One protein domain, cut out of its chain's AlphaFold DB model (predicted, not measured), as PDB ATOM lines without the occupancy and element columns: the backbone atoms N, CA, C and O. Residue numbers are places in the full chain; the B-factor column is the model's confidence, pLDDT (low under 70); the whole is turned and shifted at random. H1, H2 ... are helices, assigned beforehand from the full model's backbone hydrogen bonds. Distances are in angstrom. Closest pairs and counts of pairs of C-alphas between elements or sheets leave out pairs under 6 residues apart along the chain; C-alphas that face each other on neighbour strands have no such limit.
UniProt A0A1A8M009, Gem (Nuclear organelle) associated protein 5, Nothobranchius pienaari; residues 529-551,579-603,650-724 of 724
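AT A GLANCE: This is residues 529 to 551, 579 to 603 and 650 to 724 of the 724 residues of the protein "Gem (Nuclear organelle) associated protein 5" of Nothobranchius pienaari (UniProt A0A1A8M009). Two helical lobes sit end to end: in one, the hairpin of H5 and H6 is the core, with H1 and H7 packed on H5; in the other, H2 and H3 run side by side in opposite ways. The lobes join where the first part of H2 packs on the start of H5 and the end of H6, and short H4 lies on the way from H3 back to H5. The printed part has 123 residues with seven named helices, H1 to H7 in order along the chain, and no named strand; the class is all helix. The whole is compact, with a radius of gyration of the C-alphas of 15.8 A, yet elongated, spanning 48 by 31 by 24 A.

IN THESE COORDINATES: H1, residues 529 to 551, begins at C-alpha 529 (150.048, 116.409, 149.777) and is 33.2 A long. H2, residues 584 to 603, is 28.5 A long. H3, residues 650 to 663, begins at C-alpha 650 (151.810, 105.756, 116.925) and is 20.0 A long. H4 is residues 667 to 671, 6.0 A. H5, residues 677 to 690, and H6, residues 696 to 709, are each 20.0 A long. H7, residues 716 to 722, is 10.1 A long and ends at C-alpha 722 (129.077, 103.399, 140.059).

HOW THE PARTS SIT: H5 is the hub, touching four helices. H5 and H6 form a helical hairpin at a steep tilt of 39 degrees; their closest C-alphas, Cys 681 and Ala 702, are 4.9 A apart. H1 touches H5 with residues 536 to 543 alone, closest at the C-alphas of Trp 543 and Leu 687, 6.7 A. H7 touches H5, closest at the C-alphas of Leu 685 and Leu 722, 6.7 A. H1 and H6 are apart. H2 touches H5 with residues 586 to 590 alone, closest at the C-alphas of Ala 587 and Val 677, 5.7 A. H2 touches H6 with residues 584 to 591 alone, closest at the C-alphas of Ala 591 and His 709, 6.1 A. H2 and H3 touch at a shallow tilt of 31 degrees, opposite ways, with the C-alphas of Ala 592 and Tyr 658 closest at 5.6 A. H4 is close to H2 but not clearly touching, with the C-alphas of His 586 and Ile 669 at 6.8 A. Every O i to N i+4 pair is within hydrogen-bond range in H1 to H6, and 2 of 3 in H7.

THE WHOLE: The two C-alphas farthest apart, those of Gly 549 and Thr 653, are 49.2 A from each other. Residues 552 to 578 and 604 to 649 are not printed; the gaps are 28.7 A from C-alpha 551 to C-alpha 579 and 11.1 A from C-alpha 603 to C-alpha 650. Of the links that are printed whole, H6 to H7 is short and the others are tight. The mean pLDDT of the printed part is 76.7; residues 546 to 551, 689 to 694 and 710 to 724 are under 70.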
ATOM      1  N   SER A 529     149.849 117.809 150.165       86.06
ATOM      2  CA  SER A 529     150.048 116.409 149.777       86.06
ATOM      3  C   SER A 529     150.175 115.467 150.978       86.06
ATOM      4  O   SER A 529     149.674 114.343 150.915       86.06
ATOM      5  N   LEU A 530     150.770 115.915 152.090       85.81
ATOM      6  CA  LEU A 530     150.812 115.165 153.350       85.81
ATOM      7  C   LEU A 530     149.409 115.021 153.956       85.81
ATOM      8  O   LEU A 530     149.006 113.910 154.293       85.81
ATOM      9  N   GLN A 531     148.633 116.110 154.007       85.94
ATOM     10  CA  GLN A 531     147.236 116.076 154.451       85.94
ATOM     11  C   GLN A 531     146.395 115.145 153.570       85.94
ATOM     12  O   GLN A 531     145.619 114.351 154.093       85.94
ATOM     13  N   ALA A 532     146.583 115.184 152.243       85.75
ATOM     14  CA  ALA A 532     145.915 114.254 151.334       85.75
ATOM     15  C   ALA A 532     146.238 112.791 151.681       85.75
ATOM     16  O   ALA A 532     145.350 111.949 151.683       85.75
ATOM     17  N   MET A 533     147.485 112.471 152.024       85.06
ATOM     18  CA  MET A 533     147.867 111.106 152.390       85.06
ATOM     19  C   MET A 533     147.263 110.648 153.729       85.06
ATOM     20  O   MET A 533     146.795 109.513 153.836       85.06
ATOM     21  N   VAL A 534     147.195 111.530 154.728       85.44
ATOM     22  CA  VAL A 534     146.519 111.243 156.007       85.44
ATOM     23  C   VAL A 534     145.018 111.023 155.789       85.44
ATOM     24  O   VAL A 534     144.465 110.018 156.246       85.44
ATOM     25  N   SER A 535     144.364 111.910 155.031       84.38
ATOM     26  CA  SER A 535     142.945 111.783 154.677       84.38
ATOM     27  C   SER A 535     142.666 110.512 153.864       84.38
ATOM     28  O   SER A 535     141.634 109.878 154.062       84.38
ATOM     29  N   TYR A 536     143.594 110.092 152.998       86.56
ATOM     30  CA  TYR A 536     143.485 108.864 152.207       86.56
ATOM     31  C   TYR A 536     143.444 107.614 153.091       86.56
ATOM     32  O   TYR A 536     142.536 106.791 152.968       86.56
ATOM     33  N   HIS A 537     144.369 107.490 154.046       85.69
ATOM     34  CA  HIS A 537     144.380 106.350 154.964       85.69
ATOM     35  C   HIS A 537     143.156 106.319 155.885       85.69
ATOM     36  O   HIS A 537     142.609 105.244 156.148       85.69
ATOM     37  N   ARG A 538     142.673 107.486 156.328       83.31
ATOM     38  CA  ARG A 538     141.424 107.590 157.097       83.31
ATOM     39  C   ARG A 538     140.206 107.168 156.285       83.31
ATOM     40  O   ARG A 538     139.389 106.401 156.792       83.31
ATOM     41  N   LEU A 539     140.124 107.602 155.026       84.00
ATOM     42  CA  LEU A 539     139.060 107.214 154.102       84.00
ATOM     43  C   LEU A 539     139.009 105.692 153.918       84.00
ATOM     44  O   LEU A 539     137.943 105.094 154.041       84.00
ATOM     45  N   TYR A 540     140.158 105.054 153.686       82.50
ATOM     46  CA  TYR A 540     140.230 103.597 153.535       82.50
ATOM     47  C   TYR A 540     139.886 102.848 154.822       82.50
ATOM     48  O   TYR A 540     139.211 101.823 154.766       82.50
ATOM     49  N   ARG A 541     140.300 103.354 155.988       80.50
ATOM     50  CA  ARG A 541     139.928 102.765 157.283       80.50
ATOM     51  C   ARG A 541     138.420 102.840 157.518       80.50
ATOM     52  O   ARG A 541     137.834 101.864 157.980       80.50
ATOM     53  N   PHE A 542     137.802 103.977 157.192       79.06
ATOM     54  CA  PHE A 542     136.352 104.153 157.262       79.06
ATOM     55  C   PHE A 542     135.638 103.188 156.310       79.06
ATOM     56  O   PHE A 542     134.763 102.439 156.735       79.06
ATOM     57  N   TRP A 543     136.088 103.116 155.054       80.69
ATOM     58  CA  TRP A 543     135.562 102.176 154.064       80.69
ATOM     59  C   TRP A 543     135.679 100.710 154.498       80.69
ATOM     60  O   TRP A 543     134.728  99.940 154.334       80.69
ATOM     61  N   TRP A 544     136.805 100.324 155.098       77.94
ATOM     62  CA  TRP A 544     137.009  98.966 155.600       77.94
ATOM     63  C   TRP A 544     136.089  98.636 156.784       77.94
ATOM     64  O   TRP A 544     135.527  97.544 156.832       77.94
ATOM     65  N   ARG A 545     135.883  99.581 157.715       76.81
ATOM     66  CA  ARG A 545     134.952  99.424 158.851       76.81
ATOM     67  C   ARG A 545     133.491  99.314 158.403       76.81
ATOM     68  O   ARG A 545     132.808  98.399 158.853       76.81
ATOM     69  N   ASP A 546     133.041 100.180 157.491       69.81
ATOM     70  CA  ASP A 546     131.684 100.132 156.909       69.81
ATOM     71  C   ASP A 546     131.437  98.801 156.174       69.81
ATOM     72  O   ASP A 546     130.381  98.178 156.293       69.81
ATOM     73  N   SER A 547     132.453  98.303 155.463       64.50
ATOM     74  CA  SER A 547     132.381  97.013 154.765       64.50
ATOM     75  C   SER A 547     132.334  95.815 155.723       64.50
ATOM     76  O   SER A 547     131.584  94.871 155.470       64.50
ATOM     77  N   ALA A 548     133.097  95.846 156.822       59.91
ATOM     78  CA  ALA A 548     133.104  94.789 157.837       59.91
ATOM     79  C   ALA A 548     131.768  94.708 158.595       59.91
ATOM     80  O   ALA A 548     131.189  93.628 158.692       59.91
ATOM     81  N   GLY A 549     131.211  95.855 159.008       55.94
ATOM     82  CA  GLY A 549     129.898  95.911 159.664       55.94
ATOM     83  C   GLY A 549     128.750  95.364 158.803       55.94
ATOM     84  O   GLY A 549     127.743  94.901 159.328       55.94
ATOM     85  N   ARG A 550     128.901  95.342 157.471       52.66
ATOM     86  CA  ARG A 550     127.924  94.747 156.539       52.66
ATOM     87  C   ARG A 550     128.034  93.230 156.400       52.66
ATOM     88  O   ARG A 550     127.009  92.588 156.168       52.66
ATOM     89  N   GLN A 551     129.235  92.657 156.512       49.66
ATOM     90  CA  GLN A 551     129.415  91.201 156.428       49.66
ATOM     91  C   GLN A 551     128.784  90.487 157.627       49.66
ATOM     92  O   GLN A 551     128.169  89.436 157.437       49.66
ATOM     93  N   SER A 579     137.810 116.932 150.704       74.38
ATOM     94  CA  SER A 579     138.008 117.738 149.489       74.38
ATOM     95  C   SER A 579     139.484 117.839 149.081       74.38
ATOM     96  O   SER A 579     139.805 117.893 147.893       74.38
ATOM     97  N   VAL A 580     140.398 117.734 150.052       81.19
ATOM     98  CA  VAL A 580     141.856 117.723 149.855       81.19
ATOM     99  C   VAL A 580     142.326 116.551 148.969       81.19
ATOM    100  O   VAL A 580     143.372 116.648 148.323       81.19
ATOM    101  N   LEU A 581     141.560 115.459 148.873       79.31
ATOM    102  CA  LEU A 581     141.882 114.307 148.017       79.31
ATOM    103  C   LEU A 581     141.604 114.563 146.527       79.31
ATOM    104  O   LEU A 581     142.217 113.928 145.668       79.31
ATOM    105  N   LEU A 582     140.709 115.500 146.206       80.62
ATOM    106  CA  LEU A 582     140.238 115.758 144.846       80.62
ATOM    107  C   LEU A 582     141.035 116.912 144.220       80.62
ATOM    108  O   LEU A 582     140.674 118.079 144.335       80.62
ATOM    109  N   SER A 583     142.149 116.587 143.555       84.88
ATOM    110  CA  SER A 583     143.013 117.577 142.892       84.88
ATOM    111  C   SER A 583     143.149 117.315 141.395       84.88
ATOM    112  O   SER A 583     143.722 116.306 140.983       84.88
ATOM    113  N   GLU A 584     142.672 118.257 140.576       81.94
ATOM    114  CA  GLU A 584     142.728 118.169 139.110       81.94
ATOM    115  C   GLU A 584     144.165 118.119 138.548       81.94
ATOM    116  O   GLU A 584     144.455 117.204 137.774       81.94
ATOM    117  N   PRO A 585     145.121 118.961 138.994       82.44
ATOM    118  CA  PRO A 585     146.506 118.884 138.516       82.44
ATOM    119  C   PRO A 585     147.194 117.539 138.808       82.44
ATOM    120  O   PRO A 585     147.943 117.022 137.976       82.44
ATOM    121  N   HIS A 586     146.916 116.935 139.969       83.44
ATOM    122  CA  HIS A 586     147.467 115.624 140.333       83.44
ATOM    123  C   HIS A 586     146.795 114.490 139.554       83.44
ATOM    124  O   HIS A 586     147.481 113.560 139.135       83.44
ATOM    125  N   ALA A 587     145.486 114.583 139.295       82.81
ATOM    126  CA  ALA A 587     144.773 113.613 138.468       82.81
ATOM    127  C   ALA A 587     145.289 113.596 137.019       82.81
ATOM    128  O   ALA A 587     145.463 112.516 136.454       82.81
ATOM    129  N   ILE A 588     145.599 114.769 136.445       82.06
ATOM    130  CA  ILE A 588     146.233 114.893 135.121       82.06
ATOM    131  C   ILE A 588     147.603 114.208 135.124       82.06
ATOM    132  O   ILE A 588     147.867 113.356 134.275       82.06
ATOM    133  N   SER A 589     148.445 114.527 136.114       83.25
ATOM    134  CA  SER A 589     149.775 113.923 136.261       83.25
ATOM    135  C   SER A 589     149.701 112.398 136.365       83.25
ATOM    136  O   SER A 589     150.375 111.681 135.626       83.25
ATOM    137  N   GLN A 590     148.841 111.872 137.239       84.06
ATOM    138  CA  GLN A 590     148.676 110.430 137.433       84.06
ATOM    139  C   GLN A 590     148.115 109.744 136.180       84.06
ATOM    140  O   GLN A 590     148.583 108.669 135.811       84.06
ATOM    141  N   ALA A 591     147.156 110.361 135.481       82.81
ATOM    142  CA  ALA A 591     146.625 109.834 134.223       82.81
ATOM    143  C   ALA A 591     147.695 109.767 133.119       82.81
ATOM    144  O   ALA A 591     147.770 108.763 132.404       82.81
ATOM    145  N   ALA A 592     148.557 110.784 133.018       81.88
ATOM    146  CA  ALA A 592     149.697 110.777 132.105       81.88
ATOM    147  C   ALA A 592     150.694 109.658 132.461       81.88
ATOM    148  O   ALA A 592     151.075 108.890 131.580       81.88
ATOM    149  N   HIS A 593     151.044 109.481 133.743       83.75
ATOM    150  CA  HIS A 593     151.918 108.384 134.188       83.75
ATOM    151  C   HIS A 593     151.327 106.996 133.900       83.75
ATOM    152  O   HIS A 593     152.047 106.129 133.401       83.75
ATOM    153  N   ARG A 594     150.025 106.778 134.153       84.25
ATOM    154  CA  ARG A 594     149.346 105.514 133.804       84.25
ATOM    155  C   ARG A 594     149.397 105.258 132.298       84.25
ATOM    156  O   ARG A 594     149.742 104.157 131.887       84.25
ATOM    157  N   SER A 595     149.150 106.287 131.486       83.38
ATOM    158  CA  SER A 595     149.221 106.188 130.022       83.38
ATOM    159  C   SER A 595     150.640 105.872 129.531       83.38
ATOM    160  O   SER A 595     150.815 105.047 128.639       83.38
ATOM    161  N   VAL A 596     151.673 106.474 130.137       85.06
ATOM    162  CA  VAL A 596     153.082 106.173 129.829       85.06
ATOM    163  C   VAL A 596     153.435 104.736 130.206       85.06
ATOM    164  O   VAL A 596     154.030 104.041 129.385       85.06
ATOM    165  N   LYS A 597     153.046 104.274 131.402       83.75
ATOM    166  CA  LYS A 597     153.278 102.894 131.854       83.75
ATOM    167  C   LYS A 597     152.586 101.884 130.934       83.75
ATOM    168  O   LYS A 597     153.220 100.937 130.492       83.75
ATOM    169  N   GLU A 598     151.336 102.142 130.547       84.00
ATOM    170  CA  GLU A 598     150.610 101.308 129.581       84.00
ATOM    171  C   GLU A 598     151.318 101.231 128.220       84.00
ATOM    172  O   GLU A 598     151.421 100.149 127.640       84.00
ATOM    173  N   ILE A 599     151.829 102.355 127.707       84.62
ATOM    174  CA  ILE A 599     152.589 102.379 126.448       84.62
ATOM    175  C   ILE A 599     153.916 101.616 126.597       84.62
ATOM    176  O   ILE A 599     154.282 100.858 125.699       84.62
ATOM    177  N   GLN A 600     154.620 101.770 127.723       85.69
ATOM    178  CA  GLN A 600     155.851 101.029 128.023       85.69
ATOM    179  C   GLN A 600     155.605  99.518 128.098       85.69
ATOM    180  O   GLN A 600     156.359  98.759 127.491       85.69
ATOM    181  N   ASP A 601     154.532  99.084 128.760       84.12
ATOM    182  CA  ASP A 601     154.146  97.673 128.855       84.12
ATOM    183  C   ASP A 601     153.782  97.098 127.476       84.12
ATOM    184  O   ASP A 601     154.182  95.983 127.132       84.12
ATOM    185  N   GLN A 602     153.075  97.869 126.642       84.19
ATOM    186  CA  GLN A 602     152.760  97.482 125.261       84.19
ATOM    187  C   GLN A 602     154.016  97.371 124.390       84.19
ATOM    188  O   GLN A 602     154.170  96.394 123.653       84.19
ATOM    189  N   LEU A 603     154.941  98.328 124.501       83.81
ATOM    190  CA  LEU A 603     156.239  98.288 123.824       83.81
ATOM    191  C   LEU A 603     157.067  97.084 124.286       83.81
ATOM    192  O   LEU A 603     157.615  96.368 123.449       83.81
ATOM    193  N   SER A 650     152.951 105.170 116.209       83.19
ATOM    194  CA  SER A 650     151.810 105.756 116.925       83.19
ATOM    195  C   SER A 650     152.003 105.729 118.447       83.19
ATOM    196  O   SER A 650     151.761 106.736 119.110       83.19
ATOM    197  N   LEU A 651     152.555 104.643 118.998       83.25
ATOM    198  CA  LEU A 651     152.883 104.539 120.423       83.25
ATOM    199  C   LEU A 651     154.001 105.506 120.824       83.25
ATOM    200  O   LEU A 651     153.892 106.179 121.846       83.25
ATOM    201  N   SER A 652     155.038 105.648 119.994       82.94
ATOM    202  CA  SER A 652     156.139 106.587 120.234       82.94
ATOM    203  C   SER A 652     155.669 108.049 120.218       82.94
ATOM    204  O   SER A 652     156.027 108.823 121.108       82.94
ATOM    205  N   THR A 653     154.797 108.426 119.275       86.62
ATOM    206  CA  THR A 653     154.212 109.782 119.245       86.62
ATOM    207  C   THR A 653     153.317 110.059 120.456       86.62
ATOM    208  O   THR A 653     153.416 111.135 121.049       86.62
ATOM    209  N   LYS A 654     152.497 109.088 120.885       84.94
ATOM    210  CA  LYS A 654     151.706 109.194 122.124       84.94
ATOM    211  C   LYS A 654     152.599 109.306 123.361       84.94
ATOM    212  O   LYS A 654     152.347 110.159 124.206       84.94
ATOM    213  N   MET A 655     153.662 108.505 123.450       84.44
ATOM    214  CA  MET A 655     154.626 108.552 124.554       84.44
ATOM    215  C   MET A 655     155.293 109.926 124.650       84.44
ATOM    216  O   MET A 655     155.324 110.506 125.731       84.44
ATOM    217  N   SER A 656     155.743 110.487 123.522       85.94
ATOM    218  CA  SER A 656     156.325 111.834 123.475       85.94
ATOM    219  C   SER A 656     155.325 112.913 123.902       85.94
ATOM    220  O   SER A 656     155.690 113.827 124.643       85.94
ATOM    221  N   LYS A 657     154.054 112.790 123.497       87.62
ATOM    222  CA  LYS A 657     152.989 113.705 123.924       87.62
ATOM    223  C   LYS A 657     152.793 113.676 125.443       87.62
ATOM    224  O   LYS A 657     152.827 114.734 126.061       87.62
ATOM    225  N   TYR A 658     152.639 112.495 126.045       83.38
ATOM    226  CA  TYR A 658     152.452 112.381 127.496       83.38
ATOM    227  C   TYR A 658     153.702 112.781 128.289       83.38
ATOM    228  O   TYR A 658     153.584 113.379 129.353       83.38
ATOM    229  N   GLN A 659     154.903 112.521 127.767       84.25
ATOM    230  CA  GLN A 659     156.149 113.013 128.368       84.25
ATOM    231  C   GLN A 659     156.239 114.544 128.341       84.25
ATOM    232  O   GLN A 659     156.731 115.134 129.299       84.25
ATOM    233  N   LYS A 660     155.735 115.186 127.280       85.94
ATOM    234  CA  LYS A 660     155.639 116.646 127.191       85.94
ATOM    235  C   LYS A 660     154.594 117.215 128.159       85.94
ATOM    236  O   LYS A 660     154.874 118.169 128.871       85.94
ATOM    237  N   GLU A 661     153.417 116.595 128.244       83.06
ATOM    238  CA  GLU A 661     152.408 116.966 129.249       83.06
ATOM    239  C   GLU A 661     152.963 116.828 130.674       83.06
ATOM    240  O   GLU A 661     152.692 117.668 131.529       83.06
ATOM    241  N   LEU A 662     153.803 115.816 130.920       81.62
ATOM    242  CA  LEU A 662     154.487 115.653 132.195       81.62
ATOM    243  C   LEU A 662     155.556 116.731 132.424       81.62
ATOM    244  O   LEU A 662     155.683 117.204 133.549       81.62
ATOM    245  N   SER A 663     156.305 117.154 131.397       80.38
ATOM    246  CA  SER A 663     157.303 118.224 131.539       80.38
ATOM    247  C   SER A 663     156.681 119.586 131.832       80.38
ATOM    248  O   SER A 663     157.254 120.336 132.620       80.38
ATOM    249  N   ASP A 664     155.512 119.867 131.252       83.19
ATOM    250  CA  ASP A 664     154.819 121.158 131.343       83.19
ATOM    251  C   ASP A 664     154.152 121.396 132.718       83.19
ATOM    252  O   ASP A 664     153.735 122.515 133.024       83.19
ATOM    253  N   LEU A 665     154.060 120.369 133.573       81.44
ATOM    254  CA  LEU A 665     153.512 120.490 134.927       81.44
ATOM    255  C   LEU A 665     154.472 121.217 135.894       81.44
ATOM    256  O   LEU A 665     155.685 120.990 135.832       81.44
ATOM    257  N   PRO A 666     153.942 122.015 136.847       81.25
ATOM    258  CA  PRO A 666     154.724 122.628 137.919       81.25
ATOM    259  C   PRO A 666     155.601 121.627 138.683       81.25
ATOM    260  O   PRO A 666     155.151 120.541 139.056       81.25
ATOM    261  N   GLU A 667     156.838 122.028 138.990       75.19
ATOM    262  CA  GLU A 667     157.796 121.209 139.750       75.19
ATOM    263  C   GLU A 667     157.278 120.828 141.148       75.19
ATOM    264  O   GLU A 667     157.590 119.751 141.648       75.19
ATOM    265  N   SER A 668     156.411 121.645 141.756       76.62
ATOM    266  CA  SER A 668     155.763 121.346 143.040       76.62
ATOM    267  C   SER A 668     154.888 120.083 142.992       76.62
ATOM    268  O   SER A 668     154.879 119.309 143.944       76.62
ATOM    269  N   ILE A 669     154.212 119.817 141.870       77.81
ATOM    270  CA  ILE A 669     153.363 118.625 141.685       77.81
ATOM    271  C   ILE A 669     154.218 117.383 141.414       77.81
ATOM    272  O   ILE A 669     153.882 116.287 141.865       77.81
ATOM    273  N   LYS A 670     155.335 117.548 140.695       75.25
ATOM    274  CA  LYS A 670     156.298 116.467 140.437       75.25
ATOM    275  C   LYS A 670     157.037 116.059 141.709       75.25
ATOM    276  O   LYS A 670     157.217 114.868 141.944       75.25
ATOM    277  N   MET A 671     157.439 117.036 142.525       75.50
ATOM    278  CA  MET A 671     158.139 116.791 143.784       75.50
ATOM    279  C   MET A 671     157.226 116.226 144.870       75.50
ATOM    280  O   MET A 671     157.699 115.405 145.647       75.50
ATOM    281  N   PHE A 672     155.944 116.614 144.917       80.38
ATOM    282  CA  PHE A 672     155.019 116.230 145.992       80.38
ATOM    283  C   PHE A 672     153.756 115.484 145.505       80.38
ATOM    284  O   PHE A 672     152.642 115.981 145.701       80.38
ATOM    285  N   PRO A 673     153.872 114.280 144.905       81.19
ATOM    286  CA  PRO A 673     152.716 113.534 144.416       81.19
ATOM    287  C   PRO A 673     151.749 113.107 145.531       81.19
ATOM    288  O   PRO A 673     152.158 112.667 146.611       81.19
ATOM    289  N   ARG A 674     150.448 113.199 145.230       84.12
ATOM    290  CA  ARG A 674     149.334 112.743 146.078       84.12
ATOM    291  C   ARG A 674     149.016 111.255 145.877       84.12
ATOM    292  O   ARG A 674     149.417 110.697 144.851       84.12
ATOM    293  N   PRO A 675     148.266 110.634 146.813       81.44
ATOM    294  CA  PRO A 675     147.619 109.338 146.588       81.44
ATOM    295  C   PRO A 675     146.780 109.327 145.305       81.44
ATOM    296  O   PRO A 675     146.403 110.389 144.797       81.44
ATOM    297  N   ASP A 676     146.500 108.140 144.770       83.06
ATOM    298  CA  ASP A 676     145.771 107.992 143.510       83.06
ATOM    299  C   ASP A 676     144.371 108.634 143.606       83.06
ATOM    300  O   ASP A 676     143.490 108.181 144.337       83.06
ATOM    301  N   VAL A 677     144.163 109.721 142.854       84.06
ATOM    302  CA  VAL A 677     142.916 110.500 142.879       84.06
ATOM    303  C   VAL A 677     141.752 109.689 142.298       84.06
ATOM    304  O   VAL A 677     140.617 109.832 142.744       84.06
ATOM    305  N   VAL A 678     142.015 108.813 141.325       81.19
ATOM    306  CA  VAL A 678     140.990 107.961 140.706       81.19
ATOM    307  C   VAL A 678     140.517 106.900 141.697       81.19
ATOM    308  O   VAL A 678     139.311 106.672 141.800       81.19
ATOM    309  N   GLU A 679     141.433 106.302 142.462       81.88
ATOM    310  CA  GLU A 679     141.082 105.366 143.541       81.88
ATOM    311  C   GLU A 679     140.268 106.057 144.640       81.88
ATOM    312  O   GLU A 679     139.196 105.565 145.001       81.88
ATOM    313  N   CYS A 680     140.694 107.246 145.088       82.38
ATOM    314  CA  CYS A 680     139.929 108.071 146.032       82.38
ATOM    315  C   CYS A 680     138.490 108.309 145.549       82.38
ATOM    316  O   CYS A 680     137.540 108.098 146.305       82.38
ATOM    317  N   CYS A 681     138.307 108.706 144.284       81.44
ATOM    318  CA  CYS A 681     136.982 108.937 143.705       81.44
ATOM    319  C   CYS A 681     136.110 107.672 143.713       81.44
ATOM    320  O   CYS A 681     134.911 107.755 143.981       81.44
ATOM    321  N   LEU A 682     136.683 106.500 143.426       80.31
ATOM    322  CA  LEU A 682     135.943 105.234 143.436       80.31
ATOM    323  C   LEU A 682     135.482 104.853 144.848       80.31
ATOM    324  O   LEU A 682     134.324 104.463 145.016       80.31
ATOM    325  N   VAL A 683     136.354 105.001 145.851       80.94
ATOM    326  CA  VAL A 683     136.017 104.727 147.259       80.94
ATOM    327  C   VAL A 683     134.939 105.691 147.755       80.94
ATOM    328  O   VAL A 683     133.969 105.255 148.371       80.94
ATOM    329  N   LEU A 684     135.037 106.979 147.412       80.75
ATOM    330  CA  LEU A 684     134.033 107.982 147.782       80.75
ATOM    331  C   LEU A 684     132.654 107.705 147.182       80.75
ATOM    332  O   LEU A 684     131.651 107.815 147.882       80.75
ATOM    333  N   LEU A 685     132.587 107.305 145.910       79.94
ATOM    334  CA  LEU A 685     131.317 106.937 145.277       79.94
ATOM    335  C   LEU A 685     130.736 105.631 145.825       79.94
ATOM    336  O   LEU A 685     129.518 105.455 145.826       79.94
ATOM    337  N   HIS A 686     131.587 104.714 146.286       78.06
ATOM    338  CA  HIS A 686     131.127 103.512 146.971       78.06
ATOM    339  C   HIS A 686     130.523 103.854 148.339       78.06
ATOM    340  O   HIS A 686     129.403 103.430 148.623       78.06
ATOM    341  N   LEU A 687     131.221 104.679 149.126       76.19
ATOM    342  CA  LEU A 687     130.765 105.153 150.434       76.19
ATOM    343  C   LEU A 687     129.478 105.979 150.353       76.19
ATOM    344  O   LEU A 687     128.568 105.777 151.149       76.19
ATOM    345  N   GLY A 688     129.363 106.853 149.351       71.44
ATOM    346  CA  GLY A 688     128.163 107.662 149.122       71.44
ATOM    347  C   GLY A 688     126.920 106.856 148.725       71.44
ATOM    348  O   GLY A 688     125.798 107.327 148.882       71.44
ATOM    349  N   ARG A 689     127.098 105.621 148.233       69.75
ATOM    350  CA  ARG A 689     125.999 104.665 148.011       69.75
ATOM    351  C   ARG A 689     125.691 103.822 149.245       69.75
ATOM    352  O   ARG A 689     124.581 103.301 149.350       69.75
ATOM    353  N   SER A 690     126.674 103.612 150.120       63.25
ATOM    354  CA  SER A 690     126.548 102.756 151.299       63.25
ATOM    355  C   SER A 690     126.059 103.497 152.545       63.25
ATOM    356  O   SER A 690     125.363 102.898 153.365       63.25
ATOM    357  N   SER A 691     126.377 104.783 152.660       59.81
ATOM    358  CA  SER A 691     126.166 105.615 153.844       59.81
ATOM    359  C   SER A 691     125.806 107.051 153.439       59.81
ATOM    360  O   SER A 691     126.282 107.557 152.425       59.81
ATOM    361  N   SER A 692     124.973 107.736 154.229       56.78
ATOM    362  CA  SER A 692     124.604 109.147 154.002       56.78
ATOM    363  C   SER A 692     125.668 110.145 154.485       56.78
ATOM    364  O   SER A 692     125.370 111.325 154.632       56.78
ATOM    365  N   SER A 693     126.893 109.689 154.772       62.44
ATOM    366  CA  SER A 693     127.964 110.488 155.388       62.44
ATOM    367  C   SER A 693     128.782 111.323 154.392       62.44
ATOM    368  O   SER A 693     129.598 112.143 154.809       62.44
ATOM    369  N   VAL A 694     128.586 111.141 153.077       68.38
ATOM    370  CA  VAL A 694     129.316 111.862 152.016       68.38
ATOM    371  C   VAL A 694     128.409 112.888 151.335       68.38
ATOM    372  O   VAL A 694     127.418 112.512 150.713       68.38
ATOM    373  N   SER A 695     128.792 114.170 151.374       76.31
ATOM    374  CA  SER A 695     128.062 115.272 150.721       76.31
ATOM    375  C   SER A 695     127.872 115.065 149.209       76.31
ATOM    376  O   SER A 695     128.825 114.736 148.498       76.31
ATOM    377  N   ASP A 696     126.672 115.365 148.698       74.00
ATOM    378  CA  ASP A 696     126.320 115.291 147.268       74.00
ATOM    379  C   ASP A 696     127.271 116.100 146.364       74.00
ATOM    380  O   ASP A 696     127.587 115.683 145.247       74.00
ATOM    381  N   VAL A 697     127.792 117.230 146.860       78.31
ATOM    382  CA  VAL A 697     128.744 118.085 146.125       78.31
ATOM    383  C   VAL A 697     130.064 117.351 145.867       78.31
ATOM    384  O   VAL A 697     130.618 117.425 144.769       78.31
ATOM    385  N   LEU A 698     130.555 116.599 146.857       77.00
ATOM    386  CA  LEU A 698     131.781 115.803 146.735       77.00
ATOM    387  C   LEU A 698     131.578 114.601 145.807       77.00
ATOM    388  O   LEU A 698     132.490 114.242 145.059       77.00
ATOM    389  N   GLN A 699     130.382 114.004 145.808       77.50
ATOM    390  CA  GLN A 699     130.054 112.901 144.906       77.50
ATOM    391  C   GLN A 699     130.022 113.351 143.440       77.50
ATOM    392  O   GLN A 699     130.567 112.659 142.577       77.50
ATOM    393  N   GLU A 700     129.428 114.508 143.131       81.50
ATOM    394  CA  GLU A 700     129.438 115.039 141.762       81.50
ATOM    395  C   GLU A 700     130.845 115.438 141.303       81.50
ATOM    396  O   GLU A 700     131.249 115.070 140.196       81.50
ATOM    397  N   ALA A 701     131.642 116.071 142.172       81.31
ATOM    398  CA  ALA A 701     133.044 116.365 141.873       81.31
ATOM    399  C   ALA A 701     133.846 115.082 141.561       81.31
ATOM    400  O   ALA A 701     134.585 115.029 140.575       81.31
ATOM    401  N   ALA A 702     133.650 114.007 142.334       81.12
ATOM    402  CA  ALA A 702     134.291 112.714 142.085       81.12
ATOM    403  C   ALA A 702     133.855 112.078 140.747       81.12
ATOM    404  O   ALA A 702     134.694 111.542 140.013       81.12
ATOM    405  N   LYS A 703     132.564 112.166 140.382       80.56
ATOM    406  CA  LYS A 703     132.055 111.691 139.076       80.56
ATOM    407  C   LYS A 703     132.662 112.471 137.913       80.56
ATOM    408  O   LYS A 703     133.022 111.865 136.902       80.56
ATOM    409  N   GLU A 704     132.773 113.793 138.029       82.25
ATOM    410  CA  GLU A 704     133.370 114.636 136.988       82.25
ATOM    411  C   GLU A 704     134.852 114.293 136.772       82.25
ATOM    412  O   GLU A 704     135.278 114.071 135.634       82.25
ATOM    413  N   MET A 705     135.610 114.137 137.861       80.00
ATOM    414  CA  MET A 705     137.022 113.743 137.822       80.00
ATOM    415  C   MET A 705     137.232 112.362 137.189       80.00
ATOM    416  O   MET A 705     138.138 112.185 136.368       80.00
ATOM    417  N   LEU A 706     136.368 111.389 137.497       79.06
ATOM    418  CA  LEU A 706     136.404 110.059 136.876       79.06
ATOM    419  C   LEU A 706     136.070 110.095 135.382       79.06
ATOM    420  O   LEU A 706     136.700 109.376 134.605       79.06
ATOM    421  N   ARG A 707     135.119 110.939 134.960       77.62
ATOM    422  CA  ARG A 707     134.793 111.124 133.534       77.62
ATOM    423  C   ARG A 707     135.962 111.729 132.756       77.62
ATOM    424  O   ARG A 707     136.205 111.305 131.629       77.62
ATOM    425  N   LYS A 708     136.677 112.691 133.346       77.69
ATOM    426  CA  LYS A 708     137.807 113.385 132.708       77.69
ATOM    427  C   LYS A 708     139.095 112.549 132.678       77.69
ATOM    428  O   LYS A 708     139.796 112.570 131.670       77.69
ATOM    429  N   HIS A 709     139.403 111.807 133.748       76.56
ATOM    430  CA  HIS A 709     140.734 111.203 133.951       76.56
ATOM    431  C   HIS A 709     140.746 109.677 134.183       76.56
ATOM    432  O   HIS A 709     141.814 109.094 134.361       76.56
ATOM    433  N   GLY A 710     139.591 109.002 134.158       64.62
ATOM    434  CA  GLY A 710     139.457 107.555 134.402       64.62
ATOM    435  C   GLY A 710     139.612 106.643 133.173       64.62
ATOM    436  O   GLY A 710     139.153 105.503 133.206       64.62
ATOM    437  N   SER A 711     140.206 107.110 132.072       59.12
ATOM    438  CA  SER A 711     140.179 106.460 130.746       59.12
ATOM    439  C   SER A 711     141.165 105.292 130.522       59.12
ATOM    440  O   SER A 711     141.379 104.892 129.378       59.12
ATOM    441  N   SER A 712     141.726 104.692 131.577       58.12
ATOM    442  CA  SER A 712     142.551 103.473 131.461       58.12
ATOM    443  C   SER A 712     141.691 102.248 131.106       58.12
ATOM    444  O   SER A 712     140.538 102.156 131.531       58.12
ATOM    445  N   ARG A 713     142.230 101.277 130.348       55.50
ATOM    446  CA  ARG A 713     141.505 100.073 129.866       55.50
ATOM    447  C   ARG A 713     140.884  99.205 130.983       55.50
ATOM    448  O   ARG A 713     139.960  98.442 130.692       55.50
ATOM    449  N   SER A 714     141.348  99.303 132.233       51.53
ATOM    450  CA  SER A 714     140.929  98.457 133.372       51.53
ATOM    451  C   SER A 714     139.744  99.003 134.191       51.53
ATOM    452  O   SER A 714     138.968  98.231 134.755       51.53
ATOM    453  N   ILE A 715     139.547 100.320 134.208       56.28
ATOM    454  CA  ILE A 715     138.577 101.045 135.047       56.28
ATOM    455  C   ILE A 715     137.140 101.212 134.450       56.28
ATOM    456  O   ILE A 715     136.199 101.438 135.223       56.28
ATOM    457  N   PRO A 716     136.836 101.013 133.138       58.00
ATOM    458  CA  PRO A 716     135.524 101.372 132.581       58.00
ATOM    459  C   PRO A 716     134.354 100.550 133.133       58.00
ATOM    460  O   PRO A 716     133.220 101.029 133.164       58.00
ATOM    461  N   LYS A 717     134.597  99.302 133.563       58.00
ATOM    462  CA  LYS A 717     133.544  98.424 134.106       58.00
ATOM    463  C   LYS A 717     133.055  98.885 135.484       58.00
ATOM    464  O   LYS A 717     131.859  98.786 135.750       58.00
ATOM    465  N   ALA A 718     133.951  99.396 136.331       55.47
ATOM    466  CA  ALA A 718     133.609  99.924 137.653       55.47
ATOM    467  C   ALA A 718     132.910 101.288 137.542       55.47
ATOM    468  O   ALA A 718     131.856 101.487 138.147       55.47
ATOM    469  N   ILE A 719     133.416 102.168 136.669       59.59
ATOM    470  CA  ILE A 719     132.823 103.489 136.394       59.59
ATOM    471  C   ILE A 719     131.382 103.352 135.882       59.59
ATOM    472  O   ILE A 719     130.491 104.033 136.377       59.59
ATOM    473  N   ARG A 720     131.103 102.421 134.954       60.34
ATOM    474  CA  ARG A 720     129.730 102.210 134.448       60.34
ATOM    475  C   ARG A 720     128.739 101.733 135.511       60.34
ATOM    476  O   ARG A 720     127.560 102.016 135.367       60.34
ATOM    477  N   ARG A 721     129.191 100.999 136.534       60.41
ATOM    478  CA  ARG A 721     128.325 100.507 137.621       60.41
ATOM    479  C   ARG A 721     128.112 101.540 138.722       60.41
ATOM    480  O   ARG A 721     127.074 101.493 139.372       60.41
ATOM    481  N   LEU A 722     129.094 102.407 138.974       58.78
ATOM    482  CA  LEU A 722     129.077 103.399 140.059       58.78
ATOM    483  C   LEU A 722     128.518 104.762 139.624       58.78
ATOM    484  O   LEU A 722     127.945 105.466 140.449       58.78
ATOM    485  N   CYS A 723     128.650 105.123 138.343       55.50
ATOM    486  CA  CYS A 723     128.177 106.399 137.797       55.50
ATOM    487  C   CYS A 723     126.798 106.332 137.105       55.50
ATOM    488  O   CYS A 723     126.349 107.361 136.601       55.50
ATOM    489  N   SER A 724     126.168 105.150 137.040       49.91
ATOM    490  CA  SER A 724     124.757 104.953 136.654       49.91
ATOM    491  C   SER A 724     123.840 105.170 137.847       49.91
ATOM    492  O   SER A 724     122.776 105.787 137.665       49.91
TER     493      SER A 724